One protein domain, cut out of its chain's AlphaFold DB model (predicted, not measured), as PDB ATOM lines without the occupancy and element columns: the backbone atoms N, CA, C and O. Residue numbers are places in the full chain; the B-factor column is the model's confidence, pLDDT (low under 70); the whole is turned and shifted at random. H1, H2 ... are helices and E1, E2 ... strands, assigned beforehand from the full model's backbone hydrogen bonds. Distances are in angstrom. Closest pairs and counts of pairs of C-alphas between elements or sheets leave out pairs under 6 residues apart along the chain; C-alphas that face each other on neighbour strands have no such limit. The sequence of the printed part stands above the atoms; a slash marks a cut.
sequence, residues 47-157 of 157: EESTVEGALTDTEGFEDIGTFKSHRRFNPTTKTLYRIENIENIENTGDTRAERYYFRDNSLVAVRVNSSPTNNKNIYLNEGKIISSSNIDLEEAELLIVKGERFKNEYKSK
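Overview. This is residues 47 to 157 of the 157 residues of an uncharacterized protein of Formosa sediminum (UniProt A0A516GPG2). One broad, twisted sheet of seven strands is covered on one face by a single long helix, H1, and its other face is bare. The strands go to and fro, each beside the one before, from E1 to E7, and H1 then folds back across the sheet from the E7 side towards E2. The printed part has 111 residues, with seven named strands followed by one named helix; the sheet's order is E1 - E2 - E3 - E4 - E5 - E6 - E7, antiparallel throughout, and the class is mixed, helices and strands. The whole is compact, with a radius of gyration of the C-alphas of 14.4 A and spans of 39 by 31 by 23 A.

Arrangement. The sheet begins with the edge strand E1, residues 47 to 56, which forms a hairpin with E2, residues 63 to 73; N 49 and O 71 are 3.0 A apart, within hydrogen-bond range. E2 and E3, residues 80 to 89, are antiparallel at 164 degrees, with N 68 and O 86 at 2.8 A. E3 and E4, residues 95 to 103, are antiparallel at 168 degrees, with N 85 and O 98 at 2.8 A. E4 pairs with E5, residues 106 to 114, through N 99 and O 111 at 2.8 A. E5 pairs with E6, residues 120 to 125, through N 110 and O 122 at 2.9 A. E6 pairs with the other edge strand, E7, residues 128 to 133, through N 123 and O 131 at 2.9 A. These seven strands form a meander, each strand the antiparallel neighbour of the one before. H1, residues 137 to 155, is on one face of this sheet, making two layers, at a height over the sheet of 8.7 A. It lies over E3 and E5, and only just over E4 and E6, on each of which 3 of its C-alphas fall. On the local plane its line and that of E3 stand at 60.4 degrees, only just across the strands. The closest C-alphas of E4 and H1 are those of Tyr 100 and Gly 147, 6.0 A apart. In H1 every O i to N i+4 pair is within hydrogen-bond range. E1 and E7 are apart.

Along the chain. E1 begins at C-alpha 47 (149.521, 137.839, 151.955) and measures 29.1 A from first to last C-alpha. E2 measures 30.1 A, E3 27.1 A, E4 26.6 A and E5 24.3 A. E6 and E7 have 6 residues each and measure 17.2 A and 14.8 A. H1 measures 27.3 A, from C-alpha 137 (146.383, 164.090, 132.523) to C-alpha 155 (140.902, 138.168, 139.055).

Size, cuts and confidence. The C-alphas farthest apart, those of Thr 76 and Asn 91, are 41.3 A from each other. The printed part has no cut and no long link. The mean pLDDT of the printed part is 93.3; residues 116 and 157 are under 70.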
ATOM      1  N   GLU A  47     148.562 138.666 152.686       97.00
ATOM      2  CA  GLU A  47     149.521 137.839 151.955       97.00
ATOM      3  C   GLU A  47     150.094 138.597 150.761       97.00
ATOM      4  O   GLU A  47     149.449 139.489 150.204       97.00
ATOM      5  N   GLU A  48     151.298 138.200 150.348       95.75
ATOM      6  CA  GLU A  48     151.968 138.721 149.166       95.75
ATOM      7  C   GLU A  48     152.204 137.612 148.137       95.75
ATOM      8  O   GLU A  48     152.599 136.495 148.472       95.75
ATOM      9  N   SER A  49     151.981 137.934 146.866       95.50
ATOM     10  CA  SER A  49     152.426 137.114 145.736       95.50
ATOM     11  C   SER A  49     153.251 137.953 144.776       95.50
ATOM     12  O   SER A  49     152.988 139.147 144.613       95.50
ATOM     13  N   THR A  50     154.207 137.309 144.114       95.81
ATOM     14  CA  THR A  50     155.164 137.976 143.234       95.81
ATOM     15  C   THR A  50     155.046 137.441 141.813       95.81
ATOM     16  O   THR A  50     154.890 136.237 141.601       95.81
ATOM     17  N   VAL A  51     155.118 138.343 140.839       93.75
ATOM     18  CA  VAL A  51     155.238 138.039 139.410       93.75
ATOM     19  C   VAL A  51     156.429 138.814 138.868       93.75
ATOM     20  O   VAL A  51     156.547 140.004 139.134       93.75
ATOM     21  N   GLU A  52     157.298 138.158 138.111       94.62
ATOM     22  CA  GLU A  52     158.506 138.758 137.537       94.62
ATOM     23  C   GLU A  52     158.558 138.476 136.036       94.62
ATOM     24  O   GLU A  52     157.977 137.491 135.568       94.62
ATOM     25  N   GLY A  53     159.242 139.335 135.285       91.81
ATOM     26  CA  GLY A  53     159.441 139.151 133.853       91.81
ATOM     27  C   GLY A  53     160.361 140.196 133.232       91.81
ATOM     28  O   GLY A  53     160.883 141.074 133.920       91.81
ATOM     29  N   ALA A  54     160.545 140.078 131.919       91.88
ATOM     30  CA  ALA A  54     161.302 141.026 131.112       91.88
ATOM     31  C   ALA A  54     160.409 142.176 130.620       91.88
ATOM     32  O   ALA A  54     159.208 141.998 130.389       91.88
ATOM     33  N   LEU A  55     161.011 143.348 130.459       90.06
ATOM     34  CA  LEU A  55     160.478 144.476 129.714       90.06
ATOM     35  C   LEU A  55     161.064 144.393 128.313       90.06
ATOM     36  O   LEU A  55     162.277 144.338 128.160       90.06
ATOM     37  N   THR A  56     160.213 144.406 127.298       89.31
ATOM     38  CA  THR A  56     160.672 144.436 125.910       89.31
ATOM     39  C   THR A  56     160.510 145.825 125.319       89.31
ATOM     40  O   THR A  56     159.690 146.620 125.790       89.31
ATOM     41  N   ASP A  57     161.258 146.104 124.257       86.56
ATOM     42  CA  ASP A  57     160.971 147.234 123.382       86.56
ATOM     43  C   ASP A  57     159.537 147.168 122.812       86.56
ATOM     44  O   ASP A  57     158.787 146.199 122.988       86.56
ATOM     45  N   THR A  58     159.124 148.238 122.131       86.06
ATOM     46  CA  THR A  58     157.768 148.342 121.574       86.06
ATOM     47  C   THR A  58     157.468 147.301 120.499       86.06
ATOM     48  O   THR A  58     156.297 147.040 120.228       86.06
ATOM     49  N   GLU A  59     158.499 146.732 119.874       89.38
ATOM     50  CA  GLU A  59     158.366 145.706 118.840       89.38
ATOM     51  C   GLU A  59     158.384 144.277 119.420       89.38
ATOM     52  O   GLU A  59     157.945 143.337 118.759       89.38
ATOM     53  N   GLY A  60     158.805 144.117 120.680       85.50
ATOM     54  CA  GLY A  60     158.905 142.842 121.381       85.50
ATOM     55  C   GLY A  60     160.175 142.049 121.063       85.50
ATOM     56  O   GLY A  60     160.212 140.848 121.335       85.50
ATOM     57  N   PHE A  61     161.183 142.675 120.454       88.44
ATOM     58  CA  PHE A  61     162.386 141.998 119.966       88.44
ATOM     59  C   PHE A  61     163.556 142.086 120.936       88.44
ATOM     60  O   PHE A  61     164.286 141.105 121.092       88.44
ATOM     61  N   GLU A  62     163.732 143.234 121.586       89.19
ATOM     62  CA  GLU A  62     164.850 143.475 122.494       89.19
ATOM     63  C   GLU A  62     164.383 143.507 123.948       89.19
ATOM     64  O   GLU A  62     163.371 144.130 124.270       89.19
ATOM     65  N   ASP A  63     165.135 142.840 124.826       90.38
ATOM     66  CA  ASP A  63     165.009 143.008 126.274       90.38
ATOM     67  C   ASP A  63     165.632 144.355 126.661       90.38
ATOM     68  O   ASP A  63     166.792 144.632 126.345       90.38
ATOM     69  N   ILE A  64     164.838 145.210 127.296       91.50
ATOM     70  CA  ILE A  64     165.236 146.549 127.741       91.50
ATOM     71  C   ILE A  64     165.253 146.663 129.270       91.50
ATOM     72  O   ILE A  64     165.536 147.740 129.811       91.50
ATOM     73  N   GLY A  65     164.945 145.572 129.976       92.50
ATOM     74  CA  GLY A  65     165.039 145.491 131.419       92.50
ATOM     75  C   GLY A  65     164.059 144.519 132.056       92.50
ATOM     76  O   GLY A  65     163.560 143.582 131.451       92.50
ATOM     77  N   THR A  66     163.758 144.727 133.331       93.94
ATOM     78  CA  THR A  66     162.964 143.766 134.109       93.94
ATOM     79  C   THR A  66     161.845 144.441 134.869       93.94
ATOM     80  O   THR A  66     161.940 145.608 135.250       93.94
ATOM     81  N   PHE A  67     160.783 143.683 135.133       94.25
ATOM     82  CA  PHE A  67     159.756 144.088 136.074       94.25
ATOM     83  C   PHE A  67     159.544 143.041 137.163       94.25
ATOM     84  O   PHE A  67     159.681 141.833 136.954       94.25
ATOM     85  N   LYS A  68     159.146 143.528 138.335       96.00
ATOM     86  CA  LYS A  68     158.735 142.729 139.483       96.00
ATOM     87  C   LYS A  68     157.488 143.336 140.105       96.00
ATOM     88  O   LYS A  68     157.479 144.492 140.518       96.00
ATOM     89  N   SER A  69     156.424 142.544 140.165       96.56
ATOM     90  CA  SER A  69     155.114 142.942 140.659       96.56
ATOM     91  C   SER A  69     154.751 142.176 141.927       96.56
ATOM     92  O   SER A  69     154.610 140.955 141.901       96.56
ATOM     93  N   HIS A  70     154.559 142.905 143.022       97.25
ATOM     94  CA  HIS A  70     154.119 142.407 144.321       97.25
ATOM     95  C   HIS A  70     152.636 142.712 144.521       97.25
ATOM     96  O   HIS A  70     152.201 143.858 144.404       97.25
ATOM     97  N   ARG A  71     151.836 141.701 144.850       97.19
ATOM     98  CA  ARG A  71     150.384 141.827 145.038       97.19
ATOM     99  C   ARG A  71     150.040 141.508 146.482       97.19
ATOM    100  O   ARG A  71     150.258 140.373 146.894       97.19
ATOM    101  N   ARG A  72     149.462 142.466 147.213       98.00
ATOM    102  CA  ARG A  72     148.971 142.275 148.585       98.00
ATOM    103  C   ARG A  72     147.465 142.062 148.605       98.00
ATOM    104  O   ARG A  72     146.710 142.900 148.098       98.00
ATOM    105  N   PHE A  73     147.029 140.954 149.192       97.69
ATOM    106  CA  PHE A  73     145.627 140.539 149.207       97.69
ATOM    107  C   PHE A  73     145.243 139.843 150.518       97.69
ATOM    108  O   PHE A  73     146.090 139.334 151.249       97.69
ATOM    109  N   ASN A  74     143.945 139.809 150.823       97.00
ATOM    110  CA  ASN A  74     143.437 139.019 151.941       97.00
ATOM    111  C   ASN A  74     143.437 137.525 151.565       97.00
ATOM    112  O   ASN A  74     142.835 137.158 150.551       97.00
ATOM    113  N   PRO A  75     144.051 136.641 152.368       95.19
ATOM    114  CA  PRO A  75     144.209 135.233 152.009       95.19
ATOM    115  C   PRO A  75     142.898 134.447 151.969       95.19
ATOM    116  O   PRO A  75     142.780 133.497 151.193       95.19
ATOM    117  N   THR A  76     141.917 134.845 152.778       95.81
ATOM    118  CA  THR A  76     140.620 134.179 152.917       95.81
ATOM    119  C   THR A  76     139.640 134.635 151.844       95.81
ATOM    120  O   THR A  76     139.033 133.805 151.175       95.81
ATOM    121  N   THR A  77     139.486 135.947 151.660       95.62
ATOM    122  CA  THR A  77     138.510 136.516 150.716       95.62
ATOM    123  C   THR A  77     139.078 136.715 149.316       95.62
ATOM    124  O   THR A  77     138.323 137.036 148.401       95.62
ATOM    125  N   LYS A  78     140.401 136.577 149.146       95.00
ATOM    126  CA  LYS A  78     141.135 136.917 147.915       95.00
ATOM    127  C   LYS A  78     140.888 138.359 147.456       95.00
ATOM    128  O   LYS A  78     140.980 138.683 146.277       95.00
ATOM    129  N   THR A  79     140.558 139.257 148.384       96.44
ATOM    130  CA  THR A  79     140.376 140.678 148.074       96.44
ATOM    131  C   THR A  79     141.738 141.326 147.857       96.44
ATOM    132  O   THR A  79     142.594 141.257 148.734       96.44
ATOM    133  N   LEU A  80     141.931 141.964 146.703       97.69
ATOM    134  CA  LEU A  80     143.146 142.704 146.363       97.69
ATOM    135  C   LEU A  80     143.149 144.088 147.030       97.69
ATOM    136  O   LEU A  80     142.165 144.816 146.915       97.69
ATOM    137  N   TYR A  81     144.266 144.457 147.662       98.38
ATOM    138  CA  TYR A  81     144.437 145.752 148.337       98.38
ATOM    139  C   TYR A  81     145.516 146.617 147.692       98.38
ATOM    140  O   TYR A  81     145.339 147.830 147.571       98.38
ATOM    141  N   ARG A  82     146.630 146.010 147.267       98.50
ATOM    142  CA  ARG A  82     147.753 146.735 146.665       98.50
ATOM    143  C   ARG A  82     148.423 145.915 145.577       98.50
ATOM    144  O   ARG A  82     148.618 144.714 145.746       98.50
ATOM    145  N   ILE A  83     148.841 146.579 144.510       98.31
ATOM    146  CA  ILE A  83     149.847 146.065 143.579       98.31
ATOM    147  C   ILE A  83     150.997 147.061 143.545       98.31
ATOM    148  O   ILE A  83     150.770 148.245 143.334       98.31
ATOM    149  N   GLU A  84     152.218 146.597 143.770       98.19
ATOM    150  CA  GLU A  84     153.445 147.365 143.574       98.19
ATOM    151  C   GLU A  84     154.189 146.777 142.380       98.19
ATOM    152  O   GLU A  84     154.529 145.602 142.392       98.19
ATOM    153  N   ASN A  85     154.391 147.571 141.335       97.31
ATOM    154  CA  ASN A  85     155.118 147.200 140.130       97.31
ATOM    155  C   ASN A  85     156.425 147.990 140.081       97.31
ATOM    156  O   ASN A  85     156.396 149.219 140.076       97.31
ATOM    157  N   ILE A  86     157.551 147.288 140.075       95.50
ATOM    158  CA  ILE A  86     158.893 147.864 140.022       95.50
ATOM    159  C   ILE A  86     159.493 147.500 138.673       95.50
ATOM    160  O   ILE A  86     159.634 146.321 138.369       95.50
ATOM    161  N   GLU A  87     159.842 148.509 137.892       93.88
ATOM    162  CA  GLU A  87     160.476 148.402 136.582       93.88
ATOM    163  C   GLU A  87     161.913 148.914 136.689       93.88
ATOM    164  O   GLU A  87     162.140 150.004 137.216       93.88
ATOM    165  N   ASN A  88     162.870 148.129 136.201       90.81
ATOM    166  CA  ASN A  88     164.278 148.500 136.096       90.81
ATOM    167  C   ASN A  88     164.656 148.543 134.619       90.81
ATOM    168  O   ASN A  88     164.551 147.521 133.942       90.81
ATOM    169  N   ILE A  89     165.098 149.702 134.139       86.38
ATOM    170  CA  ILE A  89     165.488 149.915 132.743       86.38
ATOM    171  C   ILE A  89     167.007 149.781 132.645       86.38
ATOM    172  O   ILE A  89     167.746 150.579 133.222       86.38
ATOM    173  N   GLU A  90     167.492 148.776 131.916       83.75
ATOM    174  CA  GLU A  90     168.921 148.424 131.909       83.75
ATOM    175  C   GLU A  90     169.798 149.505 131.275       83.75
ATOM    176  O   GLU A  90     170.860 149.838 131.799       83.75
ATOM    177  N   ASN A  91     169.329 150.109 130.183       78.44
ATOM    178  CA  ASN A  91     170.118 151.074 129.416       78.44
ATOM    179  C   ASN A  91     170.290 152.432 130.111       78.44
ATOM    180  O   ASN A  91     171.209 153.179 129.775       78.44
ATOM    181  N   THR A  92     169.420 152.769 131.065       79.88
ATOM    182  CA  THR A  92     169.481 154.046 131.791       79.88
ATOM    183  C   THR A  92     169.832 153.875 133.266       79.88
ATOM    184  O   THR A  92     170.290 154.825 133.897       79.88
ATOM    185  N   GLY A  93     169.660 152.670 133.819       79.44
ATOM    186  CA  GLY A  93     169.741 152.427 135.258       79.44
ATOM    187  C   GLY A  93     168.570 153.036 136.034       79.44
ATOM    188  O   GLY A  93     168.621 153.097 137.263       79.44
ATOM    189  N   ASP A  94     167.526 153.500 135.338       85.81
ATOM    190  CA  ASP A  94     166.360 154.092 135.977       85.81
ATOM    191  C   ASP A  94     165.467 153.006 136.573       85.81
ATOM    192  O   ASP A  94     165.147 151.997 135.938       85.81
ATOM    193  N   THR A  95     165.003 153.265 137.792       90.19
ATOM    194  CA  THR A  95     163.976 152.459 138.448       90.19
ATOM    195  C   THR A  95     162.694 153.269 138.571       90.19
ATOM    196  O   THR A  95     162.692 154.404 139.071       90.19
ATOM    197  N   ARG A  96     161.580 152.652 138.179       93.31
ATOM    198  CA  ARG A  96     160.226 153.170 138.360       93.31
ATOM    199  C   ARG A  96     159.424 152.208 139.224       93.31
ATOM    200  O   ARG A  96     159.193 151.069 138.848       93.31
ATOM    201  N   ALA A  97     158.972 152.681 140.380       95.75
ATOM    202  CA  ALA A  97     158.077 151.954 141.269       95.75
ATOM    203  C   ALA A  97     156.684 152.591 141.249       95.75
ATOM    204  O   ALA A  97     156.520 153.778 141.536       95.75
ATOM    205  N   GLU A  98     155.673 151.791 140.938       97.75
ATOM    206  CA  GLU A  98     154.274 152.191 140.844       97.75
ATOM    207  C   GLU A  98     153.453 151.387 141.852       97.75
ATOM    208  O   GLU A  98     153.448 150.158 141.816       97.75
ATOM    209  N   ARG A  99     152.730 152.060 142.745       98.56
ATOM    210  CA  ARG A  99     151.826 151.431 143.712       98.56
ATOM    211  C   ARG A  99     150.388 151.777 143.377       98.56
ATOM    212  O   ARG A  99     150.022 152.948 143.357       98.56
ATOM    213  N   TYR A 100     149.580 150.749 143.181       98.69
ATOM    214  CA  TYR A 100     148.157 150.817 142.884       98.69
ATOM    215  C   TYR A 100     147.385 150.326 144.100       98.69
ATOM    216  O   TYR A 100     147.579 149.187 144.529       98.69
ATOM    217  N   TYR A 101     146.519 151.170 144.653       98.75
ATOM    218  CA  TYR A 101     145.725 150.852 145.837       98.75
ATOM    219  C   TYR A 101     144.266 150.650 145.452       98.75
ATOM    220  O   TYR A 101     143.661 151.496 144.788       98.75
ATOM    221  N   PHE A 102     143.693 149.543 145.910       98.44
ATOM    222  CA  PHE A 102     142.328 149.141 145.597       98.44
ATOM    223  C   PHE A 102     141.500 149.103 146.867       98.44
ATOM    224  O   PHE A 102     141.946 148.526 147.850       98.44
ATOM    225  N   ARG A 103     140.297 149.674 146.854       97.50
ATOM    226  CA  ARG A 103     139.314 149.604 147.943       97.50
ATOM    227  C   ARG A 103     137.968 149.243 147.344       97.50
ATOM    228  O   ARG A 103     137.610 149.781 146.301       97.50
ATOM    229  N   ASP A 104     137.264 148.290 147.949       94.81
ATOM    230  CA  ASP A 104     135.970 147.806 147.447       94.81
ATOM    231  C   ASP A 104     136.015 147.463 145.950       94.81
ATOM    232  O   ASP A 104     135.131 147.800 145.163       94.81
ATOM    233  N   ASN A 105     137.110 146.808 145.542       93.19
ATOM    234  CA  ASN A 105     137.364 146.388 144.165       93.19
ATOM    235  C   ASN A 105     137.485 147.545 143.126       93.19
ATOM    236  O   ASN A 105     137.478 147.323 141.906       93.19
ATOM    237  N   SER A 106     137.673 148.776 143.599       96.50
ATOM    238  CA  SER A 106     137.919 149.976 142.791       96.50
ATOM    239  C   SER A 106     139.322 150.519 143.041       96.50
ATOM    240  O   SER A 106     139.800 150.486 144.172       96.50
ATOM    241  N   LEU A 107     139.992 151.022 142.001       98.38
ATOM    242  CA  LEU A 107     141.243 151.762 142.160       98.38
ATOM    243  C   LEU A 107     140.947 153.102 142.856       98.38
ATOM    244  O   LEU A 107     140.093 153.856 142.394       98.38
ATOM    245  N   VAL A 108     141.641 153.385 143.958       98.38
ATOM    246  CA  VAL A 108     141.447 154.614 144.755       98.38
ATOM    247  C   VAL A 108     142.679 155.508 144.793       98.38
ATOM    248  O   VAL A 108     142.552 156.712 145.006       98.38
ATOM    249  N   ALA A 109     143.869 154.950 144.566       98.56
ATOM    250  CA  ALA A 109     145.083 155.743 144.469       98.56
ATOM    251  C   ALA A 109     146.156 155.078 143.610       98.56
ATOM    252  O   ALA A 109     146.267 153.849 143.566       98.56
ATOM    253  N   VAL A 110     146.987 155.919 143.000       98.56
ATOM    254  CA  VAL A 110     148.242 155.528 142.358       98.56
ATOM    255  C   VAL A 110     149.362 156.394 142.916       98.56
ATOM    256  O   VAL A 110     149.234 157.617 142.967       98.56
ATOM    257  N   ARG A 111     150.466 155.769 143.324       98.00
ATOM    258  CA  ARG A 111     151.708 156.457 143.694       98.00
ATOM    259  C   ARG A 111     152.829 156.010 142.788       98.00
ATOM    260  O   ARG A 111     153.017 154.811 142.607       98.00
ATOM    261  N   VAL A 112     153.593 156.956 142.267       96.75
ATOM    262  CA  VAL A 112     154.755 156.668 141.432       96.75
ATOM    263  C   VAL A 112     155.983 157.308 142.049       96.75
ATOM    264  O   VAL A 112     156.016 158.511 142.306       96.75
ATOM    265  N   ASN A 113     157.003 156.489 142.257       94.31
ATOM    266  CA  ASN A 113     158.349 156.908 142.595       94.31
ATOM    267  C   ASN A 113     159.240 156.552 141.400       94.31
ATOM    268  O   ASN A 113     159.346 155.384 141.037       94.31
ATOM    269  N   SER A 114     159.869 157.533 140.762       86.00
ATOM    270  CA  SER A 114     160.860 157.275 139.710       86.00
ATOM    271  C   SER A 114     162.102 158.090 140.006       86.00
ATOM    272  O   SER A 114     161.993 159.297 140.206       86.00
ATOM    273  N   SER A 115     163.270 157.455 140.039       76.06
ATOM    274  CA  SER A 115     164.538 158.190 140.079       76.06
ATOM    275  C   SER A 115     164.782 158.807 138.696       76.06
ATOM    276  O   SER A 115     164.588 158.082 137.725       76.06
ATOM    277  N   PRO A 116     165.152 160.100 138.545       65.94
ATOM    278  CA  PRO A 116     165.402 161.147 139.552       65.94
ATOM    279  C   PRO A 116     164.215 162.116 139.788       65.94
ATOM    280  O   PRO A 116     164.391 163.216 140.307       65.94
ATOM    281  N   THR A 117     163.009 161.773 139.339       76.94
ATOM    282  CA  THR A 117     161.852 162.683 139.309       76.94
ATOM    283  C   THR A 117     161.092 162.782 140.637       76.94
ATOM    284  O   THR A 117     161.190 161.923 141.511       76.94
ATOM    285  N   ASN A 118     160.274 163.830 140.769       84.75
ATOM    286  CA  ASN A 118     159.366 163.987 141.902       84.75
ATOM    287  C   ASN A 118     158.342 162.849 141.976       84.75
ATOM    288  O   ASN A 118     157.849 162.362 140.959       84.75
ATOM    289  N   ASN A 119     157.948 162.507 143.203       92.50
ATOM    290  CA  ASN A 119     156.866 161.560 143.445       92.50
ATOM    291  C   ASN A 119     155.563 162.064 142.819       92.50
ATOM    292  O   ASN A 119     155.183 163.227 143.005       92.50
ATOM    293  N   LYS A 120     154.865 161.166 142.128       95.62
ATOM    294  CA  LYS A 120     153.560 161.433 141.528       95.62
ATOM    295  C   LYS A 120     152.485 160.742 142.344       95.62
ATOM    296  O   LYS A 120     152.673 159.608 142.782       95.62
ATOM    297  N   ASN A 121     151.358 161.416 142.526       96.69
ATOM    298  CA  ASN A 121     150.201 160.854 143.210       96.69
ATOM    299  C   ASN A 121     148.957 161.120 142.372       96.69
ATOM    300  O   ASN A 121     148.813 162.202 141.804       96.69
ATOM    301  N   ILE A 122     148.064 160.140 142.328       98.12
ATOM    302  CA  ILE A 122     146.732 160.239 141.740       98.12
ATOM    303  C   ILE A 122     145.762 159.703 142.784       98.12
ATOM    304  O   ILE A 122     145.949 158.593 143.281       98.12
ATOM    305  N   TYR A 123     144.725 160.471 143.089       98.06
ATOM    306  CA  TYR A 123     143.638 160.067 143.973       98.06
ATOM    307  C   TYR A 123     142.361 159.964 143.159       98.06
ATOM    308  O   TYR A 123     142.041 160.868 142.378       98.06
ATOM    309  N   LEU A 124     141.630 158.872 143.353       97.44
ATOM    310  CA  LEU A 124     140.409 158.583 142.624       97.44
ATOM    311  C   LEU A 124     139.225 158.418 143.566       97.44
ATOM    312  O   LEU A 124     139.343 157.843 144.645       97.44
ATOM    313  N   ASN A 125     138.062 158.859 143.101       94.94
ATOM    314  CA  ASN A 125     136.778 158.509 143.686       94.94
ATOM    315  C   ASN A 125     135.836 158.063 142.568       94.94
ATOM    316  O   ASN A 125     135.655 158.789 141.590       94.94
ATOM    317  N   GLU A 126     135.265 156.864 142.696       91.62
ATOM    318  CA  GLU A 126     134.365 156.279 141.689       91.62
ATOM    319  C   GLU A 126     134.961 156.298 140.262       91.62
ATOM    320  O   GLU A 126     134.287 156.608 139.281       91.62
ATOM    321  N   GLY A 127     136.265 156.014 140.150       90.81
ATOM    322  CA  GLY A 127     136.992 155.989 138.876       90.81
ATOM    323  C   GLY A 127     137.338 157.362 138.289       90.81
ATOM    324  O   GLY A 127     137.952 157.422 137.228       90.81
ATOM    325  N   LYS A 128     136.987 158.467 138.957       94.25
ATOM    326  CA  LYS A 128     137.333 159.828 138.527       94.25
ATOM    327  C   LYS A 128     138.507 160.365 139.329       94.25
ATOM    328  O   LYS A 128     138.537 160.205 140.548       94.25
ATOM    329  N   ILE A 129     139.432 161.050 138.660       96.12
ATOM    330  CA  ILE A 129     140.530 161.762 139.321       96.12
ATOM    331  C   ILE A 129     139.937 162.900 140.159       96.12
ATOM    332  O   ILE A 129     139.275 163.788 139.625       96.12
ATOM    333  N   ILE A 130     140.177 162.869 141.470       95.94
ATOM    334  CA  ILE A 130     139.801 163.952 142.395       95.94
ATOM    335  C   ILE A 130     140.985 164.858 142.741       95.94
ATOM    336  O   ILE A 130     140.784 165.995 143.159       95.94
ATOM    337  N   SER A 131     142.213 164.359 142.581       95.75
ATOM    338  CA  SER A 131     143.450 165.119 142.751       95.75
ATOM    339  C   SER A 131     144.615 164.387 142.093       95.75
ATOM    340  O   SER A 131     144.655 163.153 142.085       95.75
ATOM    341  N   SER A 132     145.570 165.144 141.567       95.44
ATOM    342  CA  SER A 132     146.835 164.626 141.065       95.44
ATOM    343  C   SER A 132     147.974 165.607 141.357       95.44
ATOM    344  O   SER A 132     147.762 166.816 141.474       95.44
ATOM    345  N   SER A 133     149.194 165.094 141.514       94.88
ATOM    346  CA  SER A 133     150.385 165.911 141.781       94.88
ATOM    347  C   SER A 133     151.567 165.449 140.939       94.88
ATOM    348  O   SER A 133     151.848 164.250 140.911       94.88
ATOM    349  N   ASN A 134     152.302 166.397 140.345       93.75
ATOM    350  CA  ASN A 134     153.511 166.156 139.541       93.75
ATOM    351  C   ASN A 134     153.290 165.219 138.338       93.75
ATOM    352  O   ASN A 134     154.182 164.457 137.970       93.75
ATOM    353  N   ILE A 135     152.094 165.257 137.754       93.62
ATOM    354  CA  ILE A 135     151.698 164.403 136.639       93.62
ATOM    355  C   ILE A 135     150.692 165.136 135.754       93.62
ATOM    356  O   ILE A 135     149.831 165.855 136.269       93.62
ATOM    357  N   ASP A 136     150.821 164.980 134.440       94.75
ATOM    358  CA  ASP A 136     149.820 165.461 133.491       94.75
ATOM    359  C   ASP A 136     148.648 164.472 133.359       94.75
ATOM    360  O   ASP A 136     148.642 163.383 133.938       94.75
ATOM    361  N   LEU A 137     147.598 164.890 132.653       93.81
ATOM    362  CA  LEU A 137     146.383 164.090 132.523       93.81
ATOM    363  C   LEU A 137     146.609 162.812 131.704       93.81
ATOM    364  O   LEU A 137     146.053 161.776 132.052       93.81
ATOM    365  N   GLU A 138     147.428 162.874 130.654       96.25
ATOM    366  CA  GLU A 138     147.671 161.744 129.754       96.25
ATOM    367  C   GLU A 138     148.404 160.613 130.485       96.25
ATOM    368  O   GLU A 138     147.959 159.462 130.472       96.25
ATOM    369  N   GLU A 139     149.474 160.940 131.216       95.19
ATOM    370  CA  GLU A 139     150.187 159.962 132.036       95.19
ATOM    371  C   GLU A 139     149.293 159.429 133.168       95.19
ATOM    372  O   GLU A 139     149.330 158.235 133.483       95.19
ATOM    373  N   ALA A 140     148.460 160.283 133.772       96.75
ATOM    374  CA  ALA A 140     147.531 159.855 134.812       96.75
ATOM    375  C   ALA A 140     146.510 158.832 134.288       96.75
ATOM    376  O   ALA A 140     146.300 157.798 134.925       96.75
ATOM    377  N   GLU A 141     145.909 159.079 133.124       97.06
ATOM    378  CA  GLU A 141     144.975 158.151 132.478       97.06
ATOM    379  C   GLU A 141     145.649 156.820 132.128       97.06
ATOM    380  O   GLU A 141     145.097 155.754 132.420       97.06
ATOM    381  N   LEU A 142     146.874 156.862 131.593       96.81
ATOM    382  CA  LEU A 142     147.648 155.660 131.283       96.81
ATOM    383  C   LEU A 142     147.898 154.801 132.529       96.81
ATOM    384  O   LEU A 142     147.704 153.581 132.499       96.81
ATOM    385  N   LEU A 143     148.278 155.422 133.647       97.38
ATOM    386  CA  LEU A 143     148.480 154.722 134.916       97.38
ATOM    387  C   LEU A 143     147.179 154.122 135.457       97.38
ATOM    388  O   LEU A 143     147.178 152.991 135.943       97.38
ATOM    389  N   ILE A 144     146.056 154.830 135.347       98.06
ATOM    390  CA  ILE A 144     144.750 154.313 135.780       98.06
ATOM    391  C   ILE A 144     144.375 153.066 134.974       98.06
ATOM    392  O   ILE A 144     144.019 152.038 135.557       98.06
ATOM    393  N   VAL A 145     144.524 153.117 133.647       97.88
ATOM    394  CA  VAL A 145     144.276 151.971 132.761       97.88
ATOM    395  C   VAL A 145     145.191 150.795 133.113       97.88
ATOM    396  O   VAL A 145     144.729 149.654 133.190       97.88
ATOM    397  N   LYS A 146     146.475 151.054 133.387       96.56
ATOM    398  CA  LYS A 146     147.439 150.029 133.815       96.56
ATOM    399  C   LYS A 146     147.022 149.372 135.138       96.56
ATOM    400  O   LYS A 146     147.014 148.144 135.228       96.56
ATOM    401  N   GLY A 147     146.592 150.157 136.128       97.25
ATOM    402  CA  GLY A 147     146.077 149.650 137.404       97.25
ATOM    403  C   GLY A 147     144.836 148.766 137.245       97.25
ATOM    404  O   GLY A 147     144.748 147.692 137.845       97.25
ATOM    405  N   GLU A 148     143.900 149.169 136.387       96.88
ATOM    406  CA  GLU A 148     142.714 148.370 136.059       96.88
ATOM    407  C   GLU A 148     143.076 147.062 135.341       96.88
ATOM    408  O   GLU A 148     142.529 146.005 135.671       96.88
ATOM    409  N   ARG A 149     144.054 147.089 134.424       95.81
ATOM    410  CA  ARG A 149     144.582 145.878 133.778       95.81
ATOM    411  C   ARG A 149     145.159 144.905 134.806       95.81
ATOM    412  O   ARG A 149     144.767 143.740 134.815       95.81
ATOM    413  N   PHE A 150     146.004 145.381 135.720       95.31
ATOM    414  CA  PHE A 150     146.574 144.540 136.776       95.31
ATOM    415  C   PHE A 150     145.510 143.931 137.696       95.31
ATOM    416  O   PHE A 150     145.599 142.754 138.059       95.31
ATOM    417  N   LYS A 151     144.471 144.699 138.048       95.62
ATOM    418  CA  LYS A 151     143.325 144.184 138.811       95.62
ATOM    419  C   LYS A 151     142.614 143.057 138.063       95.62
ATOM    420  O   LYS A 151     142.277 142.041 138.670       95.62
ATOM    421  N   ASN A 152     142.388 143.220 136.762       95.50
ATOM    422  CA  ASN A 152     141.730 142.205 135.940       95.50
ATOM    423  C   ASN A 152     142.584 140.935 135.829       95.50
ATOM    424  O   ASN A 152     142.076 139.845 136.074       95.50
ATOM    425  N   GLU A 153     143.889 141.066 135.587       93.44
ATOM    426  CA  GLU A 153     144.827 139.934 135.576       93.44
ATOM    427  C   GLU A 153     144.890 139.181 136.910       93.44
ATOM    428  O   GLU A 153     145.155 137.981 136.932       93.44
ATOM    429  N   TYR A 154     144.701 139.868 138.040       93.62
ATOM    430  CA  TYR A 154     144.611 139.212 139.342       93.62
ATOM    431  C   TYR A 154     143.336 138.370 139.470       93.62
ATOM    432  O   TYR A 154     143.405 137.257 139.974       93.62
ATOM    433  N   LYS A 155     142.195 138.872 138.988       91.75
ATOM    434  CA  LYS A 155     140.902 138.168 139.055       91.75
ATOM    435  C   LYS A 155     140.774 136.990 138.100       91.75
ATOM    436  O   LYS A 155     139.941 136.121 138.322       91.75
ATOM    437  N   SER A 156     141.516 137.013 136.998       87.88
ATOM    438  CA  SER A 156     141.498 135.947 135.994       87.88
ATOM    439  C   SER A 156     142.356 134.733 136.374       87.88
ATOM    440  O   SER A 156     142.439 133.800 135.578       87.88
ATOM    441  N   LYS A 157     142.999 134.749 137.547       69.81
ATOM    442  CA  LYS A 157     143.769 133.636 138.119       69.81
ATOM    443  C   LYS A 157     142.973 132.950 139.222       69.81
ATOM    444  O   LYS A 157     143.109 131.714 139.325       69.81
TER     445      LYS A 157